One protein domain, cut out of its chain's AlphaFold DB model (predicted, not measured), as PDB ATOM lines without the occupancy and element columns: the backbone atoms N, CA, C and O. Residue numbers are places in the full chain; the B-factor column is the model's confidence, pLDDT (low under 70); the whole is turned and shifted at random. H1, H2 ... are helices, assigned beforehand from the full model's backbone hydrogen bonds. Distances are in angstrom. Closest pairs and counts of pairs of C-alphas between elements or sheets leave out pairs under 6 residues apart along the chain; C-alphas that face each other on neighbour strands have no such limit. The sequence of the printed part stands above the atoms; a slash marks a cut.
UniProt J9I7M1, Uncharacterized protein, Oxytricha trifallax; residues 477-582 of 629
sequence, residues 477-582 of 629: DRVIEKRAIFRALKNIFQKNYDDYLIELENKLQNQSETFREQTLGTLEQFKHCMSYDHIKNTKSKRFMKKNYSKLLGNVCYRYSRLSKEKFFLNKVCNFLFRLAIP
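What this domain is: This is residues 477 to 582 of the 629 residues of an uncharacterized protein of Oxytricha trifallax (UniProt J9I7M1). The long helix H1 and the helical hairpin of H2 and H3 make an L, meeting at a corner where the last turns of H1 reach the last turns of H3, and H5, H6 and H7 fill the angle between the two limbs. H4 and the link after it lie off to one side, beyond the corner, and the tip of the hairpin, residues 509 to 514, sticks out. The printed part has 106 residues with seven named helices, H1 to H7 in order, and no named strand: the class is all helix. It is compact, with a radius of gyration of the C-alphas of 13.8 A, and spans 38 by 35 by 24 A.

How they stand to each other: H1, residues 477 to 495, touches H3, residues 513 to 527, about perpendicular at 79 degrees, with residues 490 to 494 of H1 and 523 to 527 of H3 alone; the closest C-alphas, of Gln 494 and Lys 527, are 4.9 A apart. H2, residues 497 to 508, and H3 form a hairpin at a shallow tilt of 15 degrees, opposite ways, closest at the C-alphas of Leu 508 and Arg 516, 5.8 A. H4, residues 532 to 537, is close to but not clearly touching H5, residues 548 to 557, with the C-alphas of Tyr 532 and Tyr 557 closest at 6.7 A. H5 touches H6, residues 561 to 568, at a steep tilt of 61 degrees, with the C-alphas of Val 555 and Lys 564 closest at 5.7 A. H6 and H7, residues 571 to 579, only just touch, only at the corner by their link, with 3 pairs of C-alphas within 8 A, the closest being Phe 568 and Asn 574 at 5.4 A. H7 touches H3, the hub, at a steep tilt of 64 degrees, with the C-alphas of Thr 519 and Val 572 closest at 5.5 A. The helix packing is mostly crossed, with 1 of 4 pairs at a shallow tilt. H2, H4, H6 and H7 have every O i to N i+4 pair within hydrogen-bond range; H1 has 13 of 15, H3 10 of 11 and H5 4 of 6.

Where its parts are: H1 begins at C-alpha 477 (-55.153, 21.349, 0.425) and is 26.5 A long. H2 is 15.8 A, H3 20.9 A, H4 8.6 A, H5 12.5 A, H6 10.9 A and H7 12.4 A. H3 ends at C-alpha 527 (-35.096, 11.100, 16.460), and H7 at C-alpha 579 (-41.334, 24.587, 21.298).

The domain as a whole: The C-alphas farthest apart, of Asn 510 and Asn 537, are 40.9 A apart. The printed part has no cut and no long link. The model's pLDDT is under 70 at residues 477 to 481 and 530 to 564.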
ATOM      1  N   ASP A 477     -56.278  20.410   0.282       57.53
ATOM      2  CA  ASP A 477     -55.153  21.349   0.425       57.53
ATOM      3  C   ASP A 477     -54.845  21.648   1.902       57.53
ATOM      4  O   ASP A 477     -53.712  21.467   2.357       57.53
ATOM      5  N   ARG A 478     -55.874  21.936   2.713       64.75
ATOM      6  CA  ARG A 478     -55.753  22.084   4.180       64.75
ATOM      7  C   ARG A 478     -55.266  20.810   4.888       64.75
ATOM      8  O   ARG A 478     -54.768  20.874   6.018       64.75
ATOM      9  N   VAL A 479     -55.409  19.630   4.279       63.31
ATOM     10  CA  VAL A 479     -54.807  18.378   4.768       63.31
ATOM     11  C   VAL A 479     -53.347  18.257   4.325       63.31
ATOM     12  O   VAL A 479     -52.542  17.819   5.153       63.31
ATOM     13  N   ILE A 480     -53.008  18.661   3.094       65.25
ATOM     14  CA  ILE A 480     -51.655  18.700   2.507       65.25
ATOM     15  C   ILE A 480     -50.747  19.663   3.283       65.25
ATOM     16  O   ILE A 480     -49.690  19.237   3.753       65.25
ATOM     17  N   GLU A 481     -51.189  20.897   3.531       68.25
ATOM     18  CA  GLU A 481     -50.527  21.892   4.393       68.25
ATOM     19  C   GLU A 481     -50.130  21.290   5.745       68.25
ATOM     20  O   GLU A 481     -48.972  21.304   6.166       68.25
ATOM     21  N   LYS A 482     -51.109  20.665   6.409       72.56
ATOM     22  CA  LYS A 482     -50.929  20.037   7.720       72.56
ATOM     23  C   LYS A 482     -50.047  18.780   7.647       72.56
ATOM     24  O   LYS A 482     -49.549  18.360   8.689       72.56
ATOM     25  N   ARG A 483     -49.796  18.202   6.456       71.12
ATOM     26  CA  ARG A 483     -48.717  17.211   6.243       71.12
ATOM     27  C   ARG A 483     -47.352  17.892   6.175       71.12
ATOM     28  O   ARG A 483     -46.421  17.412   6.815       71.12
ATOM     29  N   ALA A 484     -47.228  18.975   5.407       75.00
ATOM     30  CA  ALA A 484     -45.972  19.702   5.223       75.00
ATOM     31  C   ALA A 484     -45.452  20.272   6.553       75.00
ATOM     32  O   ALA A 484     -44.313  19.997   6.925       75.00
ATOM     33  N   ILE A 485     -46.316  20.945   7.323       79.81
ATOM     34  CA  ILE A 485     -45.995  21.492   8.653       79.81
ATOM     35  C   ILE A 485     -45.541  20.383   9.615       79.81
ATOM     36  O   ILE A 485     -44.479  20.493  10.224       79.81
ATOM     37  N   PHE A 486     -46.292  19.278   9.715       81.19
ATOM     38  CA  PHE A 486     -45.920  18.155  10.586       81.19
ATOM     39  C   PHE A 486     -44.573  17.531  10.179       81.19
ATOM     40  O   PHE A 486     -43.746  17.226  11.037       81.19
ATOM     41  N   ARG A 487     -44.328  17.356   8.872       78.62
ATOM     42  CA  ARG A 487     -43.056  16.833   8.345       78.62
ATOM     43  C   ARG A 487     -41.888  17.784   8.615       78.62
ATOM     44  O   ARG A 487     -40.815  17.309   8.959       78.62
ATOM     45  N   ALA A 488     -42.090  19.096   8.507       83.06
ATOM     46  CA  ALA A 488     -41.062  20.089   8.804       83.06
ATOM     47  C   ALA A 488     -40.703  20.118  10.302       83.06
ATOM     48  O   ALA A 488     -39.523  20.051  10.637       83.06
ATOM     49  N   LEU A 489     -41.700  20.105  11.198       86.44
ATOM     50  CA  LEU A 489     -41.486  20.008  12.652       86.44
ATOM     51  C   LEU A 489     -40.761  18.709  13.031       86.44
ATOM     52  O   LEU A 489     -39.783  18.737  13.772       86.44
ATOM     53  N   LYS A 490     -41.163  17.578  12.441       84.50
ATOM     54  CA  LYS A 490     -40.433  16.311  12.574       84.50
ATOM     55  C   LYS A 490     -38.973  16.432  12.113       84.50
ATOM     56  O   LYS A 490     -38.078  15.987  12.825       84.50
ATOM     57  N   ASN A 491     -38.726  17.020  10.941       84.50
ATOM     58  CA  ASN A 491     -37.372  17.175  10.402       84.50
ATOM     59  C   ASN A 491     -36.484  18.051  11.302       84.50
ATOM     60  O   ASN A 491     -35.287  17.793  11.370       84.50
ATOM     61  N   ILE A 492     -37.052  19.036  12.009       85.75
ATOM     62  CA  ILE A 492     -36.333  19.846  13.007       85.75
ATOM     63  C   ILE A 492     -35.825  18.955  14.150       85.75
ATOM     64  O   ILE A 492     -34.623  18.949  14.401       85.75
ATOM     65  N   PHE A 493     -36.681  18.122  14.760       87.44
ATOM     66  CA  PHE A 493     -36.247  17.182  15.811       87.44
ATOM     67  C   PHE A 493     -35.200  16.164  15.330       87.44
ATOM     68  O   PHE A 493     -34.449  15.637  16.142       87.44
ATOM     69  N   GLN A 494     -35.163  15.842  14.033       84.75
ATOM     70  CA  GLN A 494     -34.226  14.856  13.477       84.75
ATOM     71  C   GLN A 494     -32.896  15.457  13.004       84.75
ATOM     72  O   GLN A 494     -31.893  14.750  13.019       84.75
ATOM     73  N   LYS A 495     -32.873  16.725  12.568       85.25
ATOM     74  CA  LYS A 495     -31.652  17.404  12.093       85.25
ATOM     75  C   LYS A 495     -30.957  18.227  13.172       85.25
ATOM     76  O   LYS A 495     -29.735  18.255  13.200       85.25
ATOM     77  N   ASN A 496     -31.724  18.861  14.054       84.50
ATOM     78  CA  ASN A 496     -31.228  19.757  15.098       84.50
ATOM     79  C   ASN A 496     -31.439  19.118  16.482       84.50
ATOM     80  O   ASN A 496     -31.818  19.806  17.427       84.50
ATOM     81  N   TYR A 497     -31.294  17.788  16.579       87.81
ATOM     82  CA  TYR A 497     -31.699  17.026  17.763       87.81
ATOM     83  C   TYR A 497     -31.026  17.543  19.038       87.81
ATOM     84  O   TYR A 497     -31.712  17.771  20.028       87.81
ATOM     85  N   ASP A 498     -29.705  17.723  19.010       88.81
ATOM     86  CA  ASP A 498     -28.921  18.010  20.211       88.81
ATOM     87  C   ASP A 498     -29.121  19.466  20.685       88.81
ATOM     88  O   ASP A 498     -29.407  19.682  21.860       88.81
ATOM     89  N   ASP A 499     -29.127  20.448  19.771       88.62
ATOM     90  CA  ASP A 499     -29.510  21.845  20.066       88.62
ATOM     91  C   ASP A 499     -30.911  21.929  20.696       88.62
ATOM     92  O   ASP A 499     -31.137  22.613  21.698       88.62
ATOM     93  N   TYR A 500     -31.869  21.213  20.097       90.94
ATOM     94  CA  TYR A 500     -33.259  21.217  20.533       90.94
ATOM     95  C   TYR A 500     -33.443  20.475  21.867       90.94
ATOM     96  O   TYR A 500     -34.247  20.903  22.694       90.94
ATOM     97  N   LEU A 501     -32.689  19.395  22.107       92.38
ATOM     98  CA  LEU A 501     -32.641  18.699  23.393       92.38
ATOM     99  C   LEU A 501     -32.142  19.639  24.498       92.38
ATOM    100  O   LEU A 501     -32.768  19.700  25.553       92.38
ATOM    101  N   ILE A 502     -31.084  20.414  24.243       92.00
ATOM    102  CA  ILE A 502     -30.537  21.370  25.215       92.00
ATOM    103  C   ILE A 502     -31.570  22.451  25.562       92.00
ATOM    104  O   ILE A 502     -31.769  22.736  26.746       92.00
ATOM    105  N   GLU A 503     -32.278  23.045  24.591       91.06
ATOM    106  CA  GLU A 503     -33.360  23.982  24.941       91.06
ATOM    107  C   GLU A 503     -34.478  23.264  25.714       91.06
ATOM    108  O   GLU A 503     -34.922  23.761  26.752       91.06
ATOM    109  N   LEU A 504     -34.908  22.087  25.253       93.12
ATOM    110  CA  LEU A 504     -35.986  21.314  25.867       93.12
ATOM    111  C   LEU A 504     -35.699  20.965  27.334       93.12
ATOM    112  O   LEU A 504     -36.572  21.165  28.176       93.12
ATOM    113  N   GLU A 505     -34.501  20.480  27.656       93.19
ATOM    114  CA  GLU A 505     -34.104  20.160  29.031       93.19
ATOM    115  C   GLU A 505     -34.152  21.399  29.927       93.19
ATOM    116  O   GLU A 505     -34.726  21.338  31.015       93.19
ATOM    117  N   ASN A 506     -33.676  22.551  29.440       92.81
ATOM    118  CA  ASN A 506     -33.792  23.823  30.157       92.81
ATOM    119  C   ASN A 506     -35.261  24.248  30.382       92.81
ATOM    120  O   ASN A 506     -35.588  24.766  31.447       92.81
ATOM    121  N   LYS A 507     -36.182  23.993  29.436       91.81
ATOM    122  CA  LYS A 507     -37.630  24.230  29.653       91.81
ATOM    123  C   LYS A 507     -38.271  23.221  30.615       91.81
ATOM    124  O   LYS A 507     -39.292  23.540  31.222       91.81
ATOM    125  N   LEU A 508     -37.714  22.015  30.739       94.00
ATOM    126  CA  LEU A 508     -38.244  20.934  31.577       94.00
ATOM    127  C   LEU A 508     -37.778  20.990  33.042       94.00
ATOM    128  O   LEU A 508     -38.396  20.324  33.866       94.00
ATOM    129  N   GLN A 509     -36.772  21.804  33.391       91.62
ATOM    130  CA  GLN A 509     -36.256  21.957  34.769       91.62
ATOM    131  C   GLN A 509     -37.339  22.251  35.825       91.62
ATOM    132  O   GLN A 509     -37.209  21.832  36.968       91.62
ATOM    133  N   ASN A 510     -38.409  22.955  35.440       90.25
ATOM    134  CA  ASN A 510     -39.519  23.341  36.320       90.25
ATOM    135  C   ASN A 510     -40.805  22.527  36.058       90.25
ATOM    136  O   ASN A 510     -41.909  23.029  36.268       90.25
ATOM    137  N   GLN A 511     -40.694  21.320  35.500       92.12
ATOM    138  CA  GLN A 511     -41.815  20.398  35.269       92.12
ATOM    139  C   GLN A 511     -41.692  19.169  36.180       92.12
ATOM    140  O   GLN A 511     -40.625  18.901  36.723       92.12
ATOM    141  N   SER A 512     -42.773  18.400  36.348       94.00
ATOM    142  CA  SER A 512     -42.692  17.140  37.095       94.00
ATOM    143  C   SER A 512     -41.817  16.121  36.362       94.00
ATOM    144  O   SER A 512     -41.869  16.022  35.131       94.00
ATOM    145  N   GLU A 513     -41.046  15.328  37.111       92.25
ATOM    146  CA  GLU A 513     -40.080  14.385  36.531       92.25
ATOM    147  C   GLU A 513     -40.763  13.395  35.574       92.25
ATOM    148  O   GLU A 513     -40.316  13.205  34.449       92.25
ATOM    149  N   THR A 514     -41.949  12.893  35.927       91.94
ATOM    150  CA  THR A 514     -42.761  12.030  35.053       91.94
ATOM    151  C   THR A 514     -43.130  12.691  33.716       91.94
ATOM    152  O   THR A 514     -43.204  12.014  32.689       91.94
ATOM    153  N   PHE A 515     -43.366  14.010  33.681       91.94
ATOM    154  CA  PHE A 515     -43.600  14.732  32.424       91.94
ATOM    155  C   PHE A 515     -42.294  14.941  31.648       91.94
ATOM    156  O   PHE A 515     -42.285  14.801  30.422       91.94
ATOM    157  N   ARG A 516     -41.189  15.224  32.347       93.19
ATOM    158  CA  ARG A 516     -39.841  15.350  31.776       93.19
ATOM    159  C   ARG A 516     -39.393  14.047  31.111       93.19
ATOM    160  O   ARG A 516     -39.128  14.063  29.911       93.19
ATOM    161  N   GLU A 517     -39.429  12.918  31.816       91.06
ATOM    162  CA  GLU A 517     -39.136  11.580  31.280       91.06
ATOM    163  C   GLU A 517     -39.984  11.241  30.051       91.06
ATOM    164  O   GLU A 517     -39.457  10.828  29.015       91.06
ATOM    165  N   GLN A 518     -41.307  11.442  30.133       89.44
ATOM    166  CA  GLN A 518     -42.200  11.192  28.999       89.44
ATOM    167  C   GLN A 518     -41.863  12.093  27.806       89.44
ATOM    168  O   GLN A 518     -41.989  11.656  26.660       89.44
ATOM    169  N   THR A 519     -41.416  13.326  28.049       92.19
ATOM    170  CA  THR A 519     -41.088  14.297  27.002       92.19
ATOM    171  C   THR A 519     -39.760  13.988  26.324       92.19
ATOM    172  O   THR A 519     -39.729  13.883  25.096       92.19
ATOM    173  N   LEU A 520     -38.700  13.729  27.090       91.56
ATOM    174  CA  LEU A 520     -37.400  13.291  26.573       91.56
ATOM    175  C   LEU A 520     -37.522  11.941  25.848       91.56
ATOM    176  O   LEU A 520     -37.114  11.804  24.694       91.56
ATOM    177  N   GLY A 521     -38.218  10.976  26.457       87.50
ATOM    178  CA  GLY A 521     -38.518   9.685  25.841       87.50
ATOM    179  C   GLY A 521     -39.389   9.780  24.579       87.50
ATOM    180  O   GLY A 521     -39.358   8.867  23.752       87.50
ATOM    181  N   THR A 522     -40.148  10.866  24.392       86.19
ATOM    182  CA  THR A 522     -40.905  11.144  23.154       86.19
ATOM    183  C   THR A 522     -40.053  11.875  22.110       86.19
ATOM    184  O   THR A 522     -40.189  11.582  20.924       86.19
ATOM    185  N   LEU A 523     -39.133  12.756  22.515       89.25
ATOM    186  CA  LEU A 523     -38.176  13.389  21.602       89.25
ATOM    187  C   LEU A 523     -37.209  12.354  20.992       89.25
ATOM    188  O   LEU A 523     -37.037  12.325  19.775       89.25
ATOM    189  N   GLU A 524     -36.665  11.436  21.792       84.88
ATOM    190  CA  GLU A 524     -35.818  10.341  21.289       84.88
ATOM    191  C   GLU A 524     -36.601   9.411  20.333       84.88
ATOM    192  O   GLU A 524     -36.078   8.930  19.326       84.88
ATOM    193  N   GLN A 525     -37.908   9.228  20.557       79.19
ATOM    194  CA  GLN A 525     -38.786   8.560  19.588       79.19
ATOM    195  C   GLN A 525     -38.939   9.354  18.271       79.19
ATOM    196  O   GLN A 525     -39.015   8.741  17.205       79.19
ATOM    197  N   PHE A 526     -38.955  10.693  18.302       81.00
ATOM    198  CA  PHE A 526     -38.913  11.512  17.083       81.00
ATOM    199  C   PHE A 526     -37.572  11.406  16.342       81.00
ATOM    200  O   PHE A 526     -37.590  11.347  15.111       81.00
ATOM    201  N   LYS A 527     -36.437  11.306  17.050       81.00
ATOM    202  CA  LYS A 527     -35.096  11.100  16.460       81.00
ATOM    203  C   LYS A 527     -35.092   9.906  15.503       81.00
ATOM    204  O   LYS A 527     -34.821  10.049  14.311       81.00
ATOM    205  N   HIS A 528     -35.540   8.747  15.990       73.00
ATOM    206  CA  HIS A 528     -35.569   7.479  15.241       73.00
ATOM    207  C   HIS A 528     -36.786   7.312  14.314       73.00
ATOM    208  O   HIS A 528     -37.095   6.206  13.857       73.00
ATOM    209  N   CYS A 529     -37.499   8.399  14.004       70.88
ATOM    210  CA  CYS A 529     -38.718   8.375  13.202       70.88
ATOM    211  C   CYS A 529     -38.436   8.151  11.701       70.88
ATOM    212  O   CYS A 529     -38.485   9.072  10.884       70.88
ATOM    213  N   MET A 530     -38.156   6.912  11.298       62.09
ATOM    214  CA  MET A 530     -37.998   6.542   9.881       62.09
ATOM    215  C   MET A 530     -39.341   6.478   9.127       62.09
ATOM    216  O   MET A 530     -40.404   6.420   9.746       62.09
ATOM    217  N   SER A 531     -39.315   6.485   7.783       58.06
ATOM    218  CA  SER A 531     -40.524   6.291   6.958       58.06
ATOM    219  C   SER A 531     -41.157   4.913   7.181       58.06
ATOM    220  O   SER A 531     -40.449   3.960   7.495       58.06
ATOM    221  N   TYR A 532     -42.478   4.774   6.999       53.06
ATOM    222  CA  TYR A 532     -43.147   3.470   7.126       53.06
ATOM    223  C   TYR A 532     -42.509   2.406   6.225       53.06
ATOM    224  O   TYR A 532     -42.316   1.275   6.658       53.06
ATOM    225  N   ASP A 533     -42.103   2.782   5.013       50.94
ATOM    226  CA  ASP A 533     -41.438   1.881   4.072       50.94
ATOM    227  C   ASP A 533     -40.004   1.536   4.503       50.94
ATOM    228  O   ASP A 533     -39.599   0.382   4.372       50.94
ATOM    229  N   HIS A 534     -39.272   2.465   5.136       58.00
ATOM    230  CA  HIS A 534     -38.034   2.116   5.845       58.00
ATOM    231  C   HIS A 534     -38.314   1.115   6.972       58.00
ATOM    232  O   HIS A 534     -37.675   0.076   7.007       58.00
ATOM    233  N   ILE A 535     -39.305   1.359   7.835       56.78
ATOM    234  CA  ILE A 535     -39.653   0.482   8.974       56.78
ATOM    235  C   ILE A 535     -40.127  -0.907   8.506       56.78
ATOM    236  O   ILE A 535     -39.904  -1.912   9.183       56.78
ATOM    237  N   LYS A 536     -40.784  -0.977   7.345       55.72
ATOM    238  CA  LYS A 536     -41.221  -2.218   6.694       55.72
ATOM    239  C   LYS A 536     -40.034  -3.029   6.157       55.72
ATOM    240  O   LYS A 536     -40.077  -4.258   6.226       55.72
ATOM    241  N   ASN A 537     -39.002  -2.348   5.656       56.44
ATOM    242  CA  ASN A 537     -37.848  -2.953   4.990       56.44
ATOM    243  C   ASN A 537     -36.646  -3.184   5.933       56.44
ATOM    244  O   ASN A 537     -35.849  -4.091   5.692       56.44
ATOM    245  N   THR A 538     -36.504  -2.424   7.023       54.53
ATOM    246  CA  THR A 538     -35.445  -2.624   8.023       54.53
ATOM    247  C   THR A 538     -35.799  -3.745   9.001       54.53
ATOM    248  O   THR A 538     -36.930  -3.895   9.462       54.53
ATOM    249  N   LYS A 539     -34.792  -4.525   9.416       51.22
ATOM    250  CA  LYS A 539     -34.962  -5.615  10.400       51.22
ATOM    251  C   LYS A 539     -35.227  -5.118  11.838       51.22
ATOM    252  O   LYS A 539     -35.430  -5.930  12.737       51.22
ATOM    253  N   SER A 540     -35.288  -3.803  12.072       51.97
ATOM    254  CA  SER A 540     -35.389  -3.133  13.383       51.97
ATOM    255  C   SER A 540     -36.754  -3.247  14.093       51.97
ATOM    256  O   SER A 540     -37.028  -2.497  15.030       51.97
ATOM    257  N   LYS A 541     -37.589  -4.237  13.740       50.91
ATOM    258  CA  LYS A 541     -38.900  -4.518  14.369       50.91
ATOM    259  C   LYS A 541     -38.854  -4.682  15.900       50.91
ATOM    260  O   LYS A 541     -39.895  -4.574  16.536       50.91
ATOM    261  N   ARG A 542     -37.675  -4.934  16.491       50.00
ATOM    262  CA  ARG A 542     -37.458  -5.002  17.951       50.00
ATOM    263  C   ARG A 542     -37.306  -3.635  18.640       50.00
ATOM    264  O   ARG A 542     -37.646  -3.541  19.811       50.00
ATOM    265  N   PHE A 543     -36.832  -2.593  17.948       50.12
ATOM    266  CA  PHE A 543     -36.595  -1.268  18.555       50.12
ATOM    267  C   PHE A 543     -37.851  -0.389  18.619       50.12
ATOM    268  O   PHE A 543     -37.969   0.471  19.490       50.12
ATOM    269  N   MET A 544     -38.833  -0.632  17.746       52.72
ATOM    270  CA  MET A 544     -40.113   0.076  17.784       52.72
ATOM    271  C   MET A 544     -40.983  -0.415  18.953       52.72
ATOM    272  O   MET A 544     -41.811  -1.315  18.784       52.72
ATOM    273  N   LYS A 545     -40.823   0.197  20.141       53.62
ATOM    274  CA  LYS A 545     -41.717   0.011  21.306       53.62
ATOM    275  C   LYS A 545     -43.187   0.063  20.849       53.62
ATOM    276  O   LYS A 545     -43.565   0.957  20.096       53.62
ATOM    277  N   LYS A 546     -44.047  -0.845  21.341       55.59
ATOM    278  CA  LYS A 546     -45.452  -1.026  20.880       55.59
ATOM    279  C   LYS A 546     -46.322   0.251  20.871       55.59
ATOM    280  O   LYS A 546     -47.339   0.279  20.181       55.59
ATOM    281  N   ASN A 547     -45.947   1.285  21.623       53.00
ATOM    282  CA  ASN A 547     -46.662   2.564  21.697       53.00
ATOM    283  C   ASN A 547     -46.251   3.546  20.583       53.00
ATOM    284  O   ASN A 547     -47.082   4.335  20.130       53.00
ATOM    285  N   TYR A 548     -45.016   3.446  20.083       55.19
ATOM    286  CA  TYR A 548     -44.454   4.335  19.066       55.19
ATOM    287  C   TYR A 548     -45.286   4.349  17.772       55.19
ATOM    288  O   TYR A 548     -45.674   5.402  17.258       55.19
ATOM    289  N   SER A 549     -45.630   3.163  17.258       57.47
ATOM    290  CA  SER A 549     -46.426   3.029  16.032       57.47
ATOM    291  C   SER A 549     -47.870   3.515  16.206       57.47
ATOM    292  O   SER A 549     -48.457   4.028  15.254       57.47
ATOM    293  N   LYS A 550     -48.433   3.398  17.419       61.97
ATOM    294  CA  LYS A 550     -49.819   3.783  17.725       61.97
ATOM    295  C   LYS A 550     -50.041   5.295  17.696       61.97
ATOM    296  O   LYS A 550     -51.089   5.713  17.209       61.97
ATOM    297  N   LEU A 551     -49.092   6.090  18.196       63.72
ATOM    298  CA  LEU A 551     -49.217   7.551  18.246       63.72
ATOM    299  C   LEU A 551     -48.475   8.219  17.077       63.72
ATOM    300  O   LEU A 551     -49.104   8.795  16.191       63.72
ATOM    301  N   LEU A 552     -47.149   8.075  17.030       65.75
ATOM    302  CA  LEU A 552     -46.285   8.775  16.075       65.75
ATOM    303  C   LEU A 552     -46.358   8.164  14.673       65.75
ATOM    304  O   LEU A 552     -46.576   8.880  13.694       65.75
ATOM    305  N   GLY A 553     -46.256   6.835  14.573       62.25
ATOM    306  CA  GLY A 553     -46.347   6.126  13.290       62.25
ATOM    307  C   GLY A 553     -47.667   6.388  12.554       62.25
ATOM    308  O   GLY A 553     -47.669   6.602  11.341       62.25
ATOM    309  N   ASN A 554     -48.785   6.454  13.283       63.88
ATOM    310  CA  ASN A 554     -50.075   6.777  12.683       63.88
ATOM    311  C   ASN A 554     -50.129   8.210  12.131       63.88
ATOM    312  O   ASN A 554     -50.517   8.363  10.980       63.88
ATOM    313  N   VAL A 555     -49.702   9.256  12.846       65.62
ATOM    314  CA  VAL A 555     -49.782  10.627  12.285       65.62
ATOM    315  C   VAL A 555     -48.796  10.860  11.140       65.62
ATOM    316  O   VAL A 555     -49.101  11.594  10.198       65.62
ATOM    317  N   CYS A 556     -47.647  10.184  11.149       63.75
ATOM    318  CA  CYS A 556     -46.698  10.274  10.044       63.75
ATOM    319  C   CYS A 556     -47.230   9.645   8.736       63.75
ATOM    320  O   CYS A 556     -46.932  10.168   7.659       63.75
ATOM    321  N   TYR A 557     -47.994   8.541   8.816       62.34
ATOM    322  CA  TYR A 557     -48.286   7.671   7.656       62.34
ATOM    323  C   TYR A 557     -49.771   7.313   7.442       62.34
ATOM    324  O   TYR A 557     -50.193   7.130   6.303       62.34
ATOM    325  N   ARG A 558     -50.599   7.258   8.494       63.12
ATOM    326  CA  ARG A 558     -52.050   6.984   8.442       63.12
ATOM    327  C   ARG A 558     -52.872   8.211   8.850       63.12
ATOM    328  O   ARG A 558     -53.245   8.403  10.008       63.12
ATOM    329  N   TYR A 559     -53.218   9.001   7.836       59.28
ATOM    330  CA  TYR A 559     -53.921  10.286   7.924       59.28
ATOM    331  C   TYR A 559     -55.416  10.211   8.303       59.28
ATOM    332  O   TYR A 559     -56.220  10.999   7.811       59.28
ATOM    333  N   SER A 560     -55.807   9.311   9.211       66.56
ATOM    334  CA  SER A 560     -57.131   9.402   9.828       66.56
ATOM    335  C   SER A 560     -57.219  10.658  10.701       66.56
ATOM    336  O   SER A 560     -56.274  11.028  11.398       66.56
ATOM    337  N   ARG A 561     -58.376  11.326  10.682       67.88
ATOM    338  CA  ARG A 561     -58.639  12.518  11.506       67.88
ATOM    339  C   ARG A 561     -58.359  12.246  12.997       67.88
ATOM    340  O   ARG A 561     -57.609  12.981  13.635       67.88
ATOM    341  N   LEU A 562     -58.827  11.091  13.476       69.81
ATOM    342  CA  LEU A 562     -58.665  10.609  14.849       69.81
ATOM    343  C   LEU A 562     -57.205  10.369  15.280       69.81
ATOM    344  O   LEU A 562     -56.924  10.446  16.477       69.81
ATOM    345  N   SER A 563     -56.269  10.055  14.369       68.56
ATOM    346  CA  SER A 563     -54.855   9.890  14.754       68.56
ATOM    347  C   SER A 563     -54.212  11.244  15.052       68.56
ATOM    348  O   SER A 563     -53.554  11.390  16.081       68.56
ATOM    349  N   LYS A 564     -54.483  12.252  14.207       69.44
ATOM    350  CA  LYS A 564     -54.062  13.644  14.427       69.44
ATOM    351  C   LYS A 564     -54.634  14.204  15.722       69.44
ATOM    352  O   LYS A 564     -53.890  14.767  16.513       69.44
ATOM    353  N   GLU A 565     -55.937  14.051  15.944       70.44
ATOM    354  CA  GLU A 565     -56.606  14.595  17.132       70.44
ATOM    355  C   GLU A 565     -56.011  13.994  18.412       70.44
ATOM    356  O   GLU A 565     -55.578  14.738  19.286       70.44
ATOM    357  N   LYS A 566     -55.833  12.665  18.480       74.69
ATOM    358  CA  LYS A 566     -55.168  12.003  19.622       74.69
ATOM    359  C   LYS A 566     -53.704  12.413  19.819       74.69
ATOM    360  O   LYS A 566     -53.208  12.348  20.939       74.69
ATOM    361  N   PHE A 567     -53.016  12.834  18.760       76.94
ATOM    362  CA  PHE A 567     -51.649  13.346  18.828       76.94
ATOM    363  C   PHE A 567     -51.584  14.797  19.324       76.94
ATOM    364  O   PHE A 567     -50.812  15.088  20.229       76.94
ATOM    365  N   PHE A 568     -52.412  15.705  18.800       73.56
ATOM    366  CA  PHE A 568     -52.422  17.107  19.245       73.56
ATOM    367  C   PHE A 568     -53.063  17.289  20.635       73.56
ATOM    368  O   PHE A 568     -52.711  18.224  21.353       73.56
ATOM    369  N   LEU A 569     -53.941  16.369  21.053       80.38
ATOM    370  CA  LEU A 569     -54.451  16.277  22.429       80.38
ATOM    371  C   LEU A 569     -53.446  15.642  23.410       80.38
ATOM    372  O   LEU A 569     -53.625  15.747  24.623       80.38
ATOM    373  N   ASN A 570     -52.378  14.992  22.932       85.62
ATOM    374  CA  ASN A 570     -51.325  14.492  23.810       85.62
ATOM    375  C   ASN A 570     -50.460  15.671  24.296       85.62
ATOM    376  O   ASN A 570     -49.778  16.319  23.500       85.62
ATOM    377  N   LYS A 571     -50.478  15.931  25.613       89.25
ATOM    378  CA  LYS A 571     -49.793  17.074  26.252       89.25
ATOM    379  C   LYS A 571     -48.310  17.168  25.871       89.25
ATOM    380  O   LYS A 571     -47.847  18.244  25.509       89.25
ATOM    381  N   VAL A 572     -47.597  16.040  25.894       90.62
ATOM    382  CA  VAL A 572     -46.165  15.947  25.562       90.62
ATOM    383  C   VAL A 572     -45.907  16.276  24.089       90.62
ATOM    384  O   VAL A 572     -45.053  17.098  23.767       90.62
ATOM    385  N   CYS A 573     -46.677  15.679  23.178       86.38
ATOM    386  CA  CYS A 573     -46.536  15.917  21.742       86.38
ATOM    387  C   CYS A 573     -46.852  17.375  21.366       86.38
ATOM    388  O   CYS A 573     -46.153  17.963  20.544       86.38
ATOM    389  N   ASN A 574     -47.871  17.965  21.996       86.44
ATOM    390  CA  ASN A 574     -48.251  19.369  21.833       86.44
ATOM    391  C   ASN A 574     -47.159  20.313  22.375       86.44
ATOM    392  O   ASN A 574     -46.779  21.256  21.688       86.44
ATOM    393  N   PHE A 575     -46.589  20.019  23.549       91.00
ATOM    394  CA  PHE A 575     -45.471  20.770  24.136       91.00
ATOM    395  C   PHE A 575     -44.230  20.775  23.226       91.00
ATOM    396  O   PHE A 575     -43.734  21.849  22.883       91.00
ATOM    397  N   LEU A 576     -43.802  19.601  22.743       90.62
ATOM    398  CA  LEU A 576     -42.707  19.476  21.769       90.62
ATOM    399  C   LEU A 576     -42.999  20.250  20.474       90.62
ATOM    400  O   LEU A 576     -42.145  20.971  19.965       90.62
ATOM    401  N   PHE A 577     -44.219  20.147  19.939       89.38
ATOM    402  CA  PHE A 577     -44.583  20.859  18.712       89.38
ATOM    403  C   PHE A 577     -44.614  22.380  18.902       89.38
ATOM    404  O   PHE A 577     -44.173  23.089  18.004       89.38
ATOM    405  N   ARG A 578     -45.073  22.885  20.057       88.25
ATOM    406  CA  ARG A 578     -45.065  24.321  20.392       88.25
ATOM    407  C   ARG A 578     -43.645  24.879  20.483       88.25
ATOM    408  O   ARG A 578     -43.372  25.909  19.873       88.25
ATOM    409  N   LEU A 579     -42.743  24.189  21.185       89.75
ATOM    410  CA  LEU A 579     -41.334  24.587  21.298       89.75
ATOM    411  C   LEU A 579     -40.590  24.548  19.950       89.75
ATOM    412  O   LEU A 579     -39.664  25.325  19.747       89.75
ATOM    413  N   ALA A 580     -41.026  23.729  18.990       89.25
ATOM    414  CA  ALA A 580     -40.474  23.715  17.633       89.25
ATOM    415  C   ALA A 580     -41.044  24.795  16.677       89.25
ATOM    416  O   ALA A 580     -40.526  24.954  15.569       89.25
ATOM    417  N   ILE A 581     -42.063  25.581  17.066       88.12
ATOM    418  CA  ILE A 581     -42.625  26.646  16.202       88.12
ATOM    419  C   ILE A 581     -41.595  27.736  15.836       88.12
ATOM    420  O   ILE A 581     -41.555  28.108  14.661       88.12
ATOM    421  N   PRO A 582     -40.741  28.256  16.746       87.62
ATOM    422  CA  PRO A 582     -39.707  29.235  16.389       87.62
ATOM    423  C   PRO A 582     -38.712  28.695  15.352       87.62
ATOM    424  O   PRO A 582     -38.413  29.377  14.371       87.62
TER     425      PRO A 582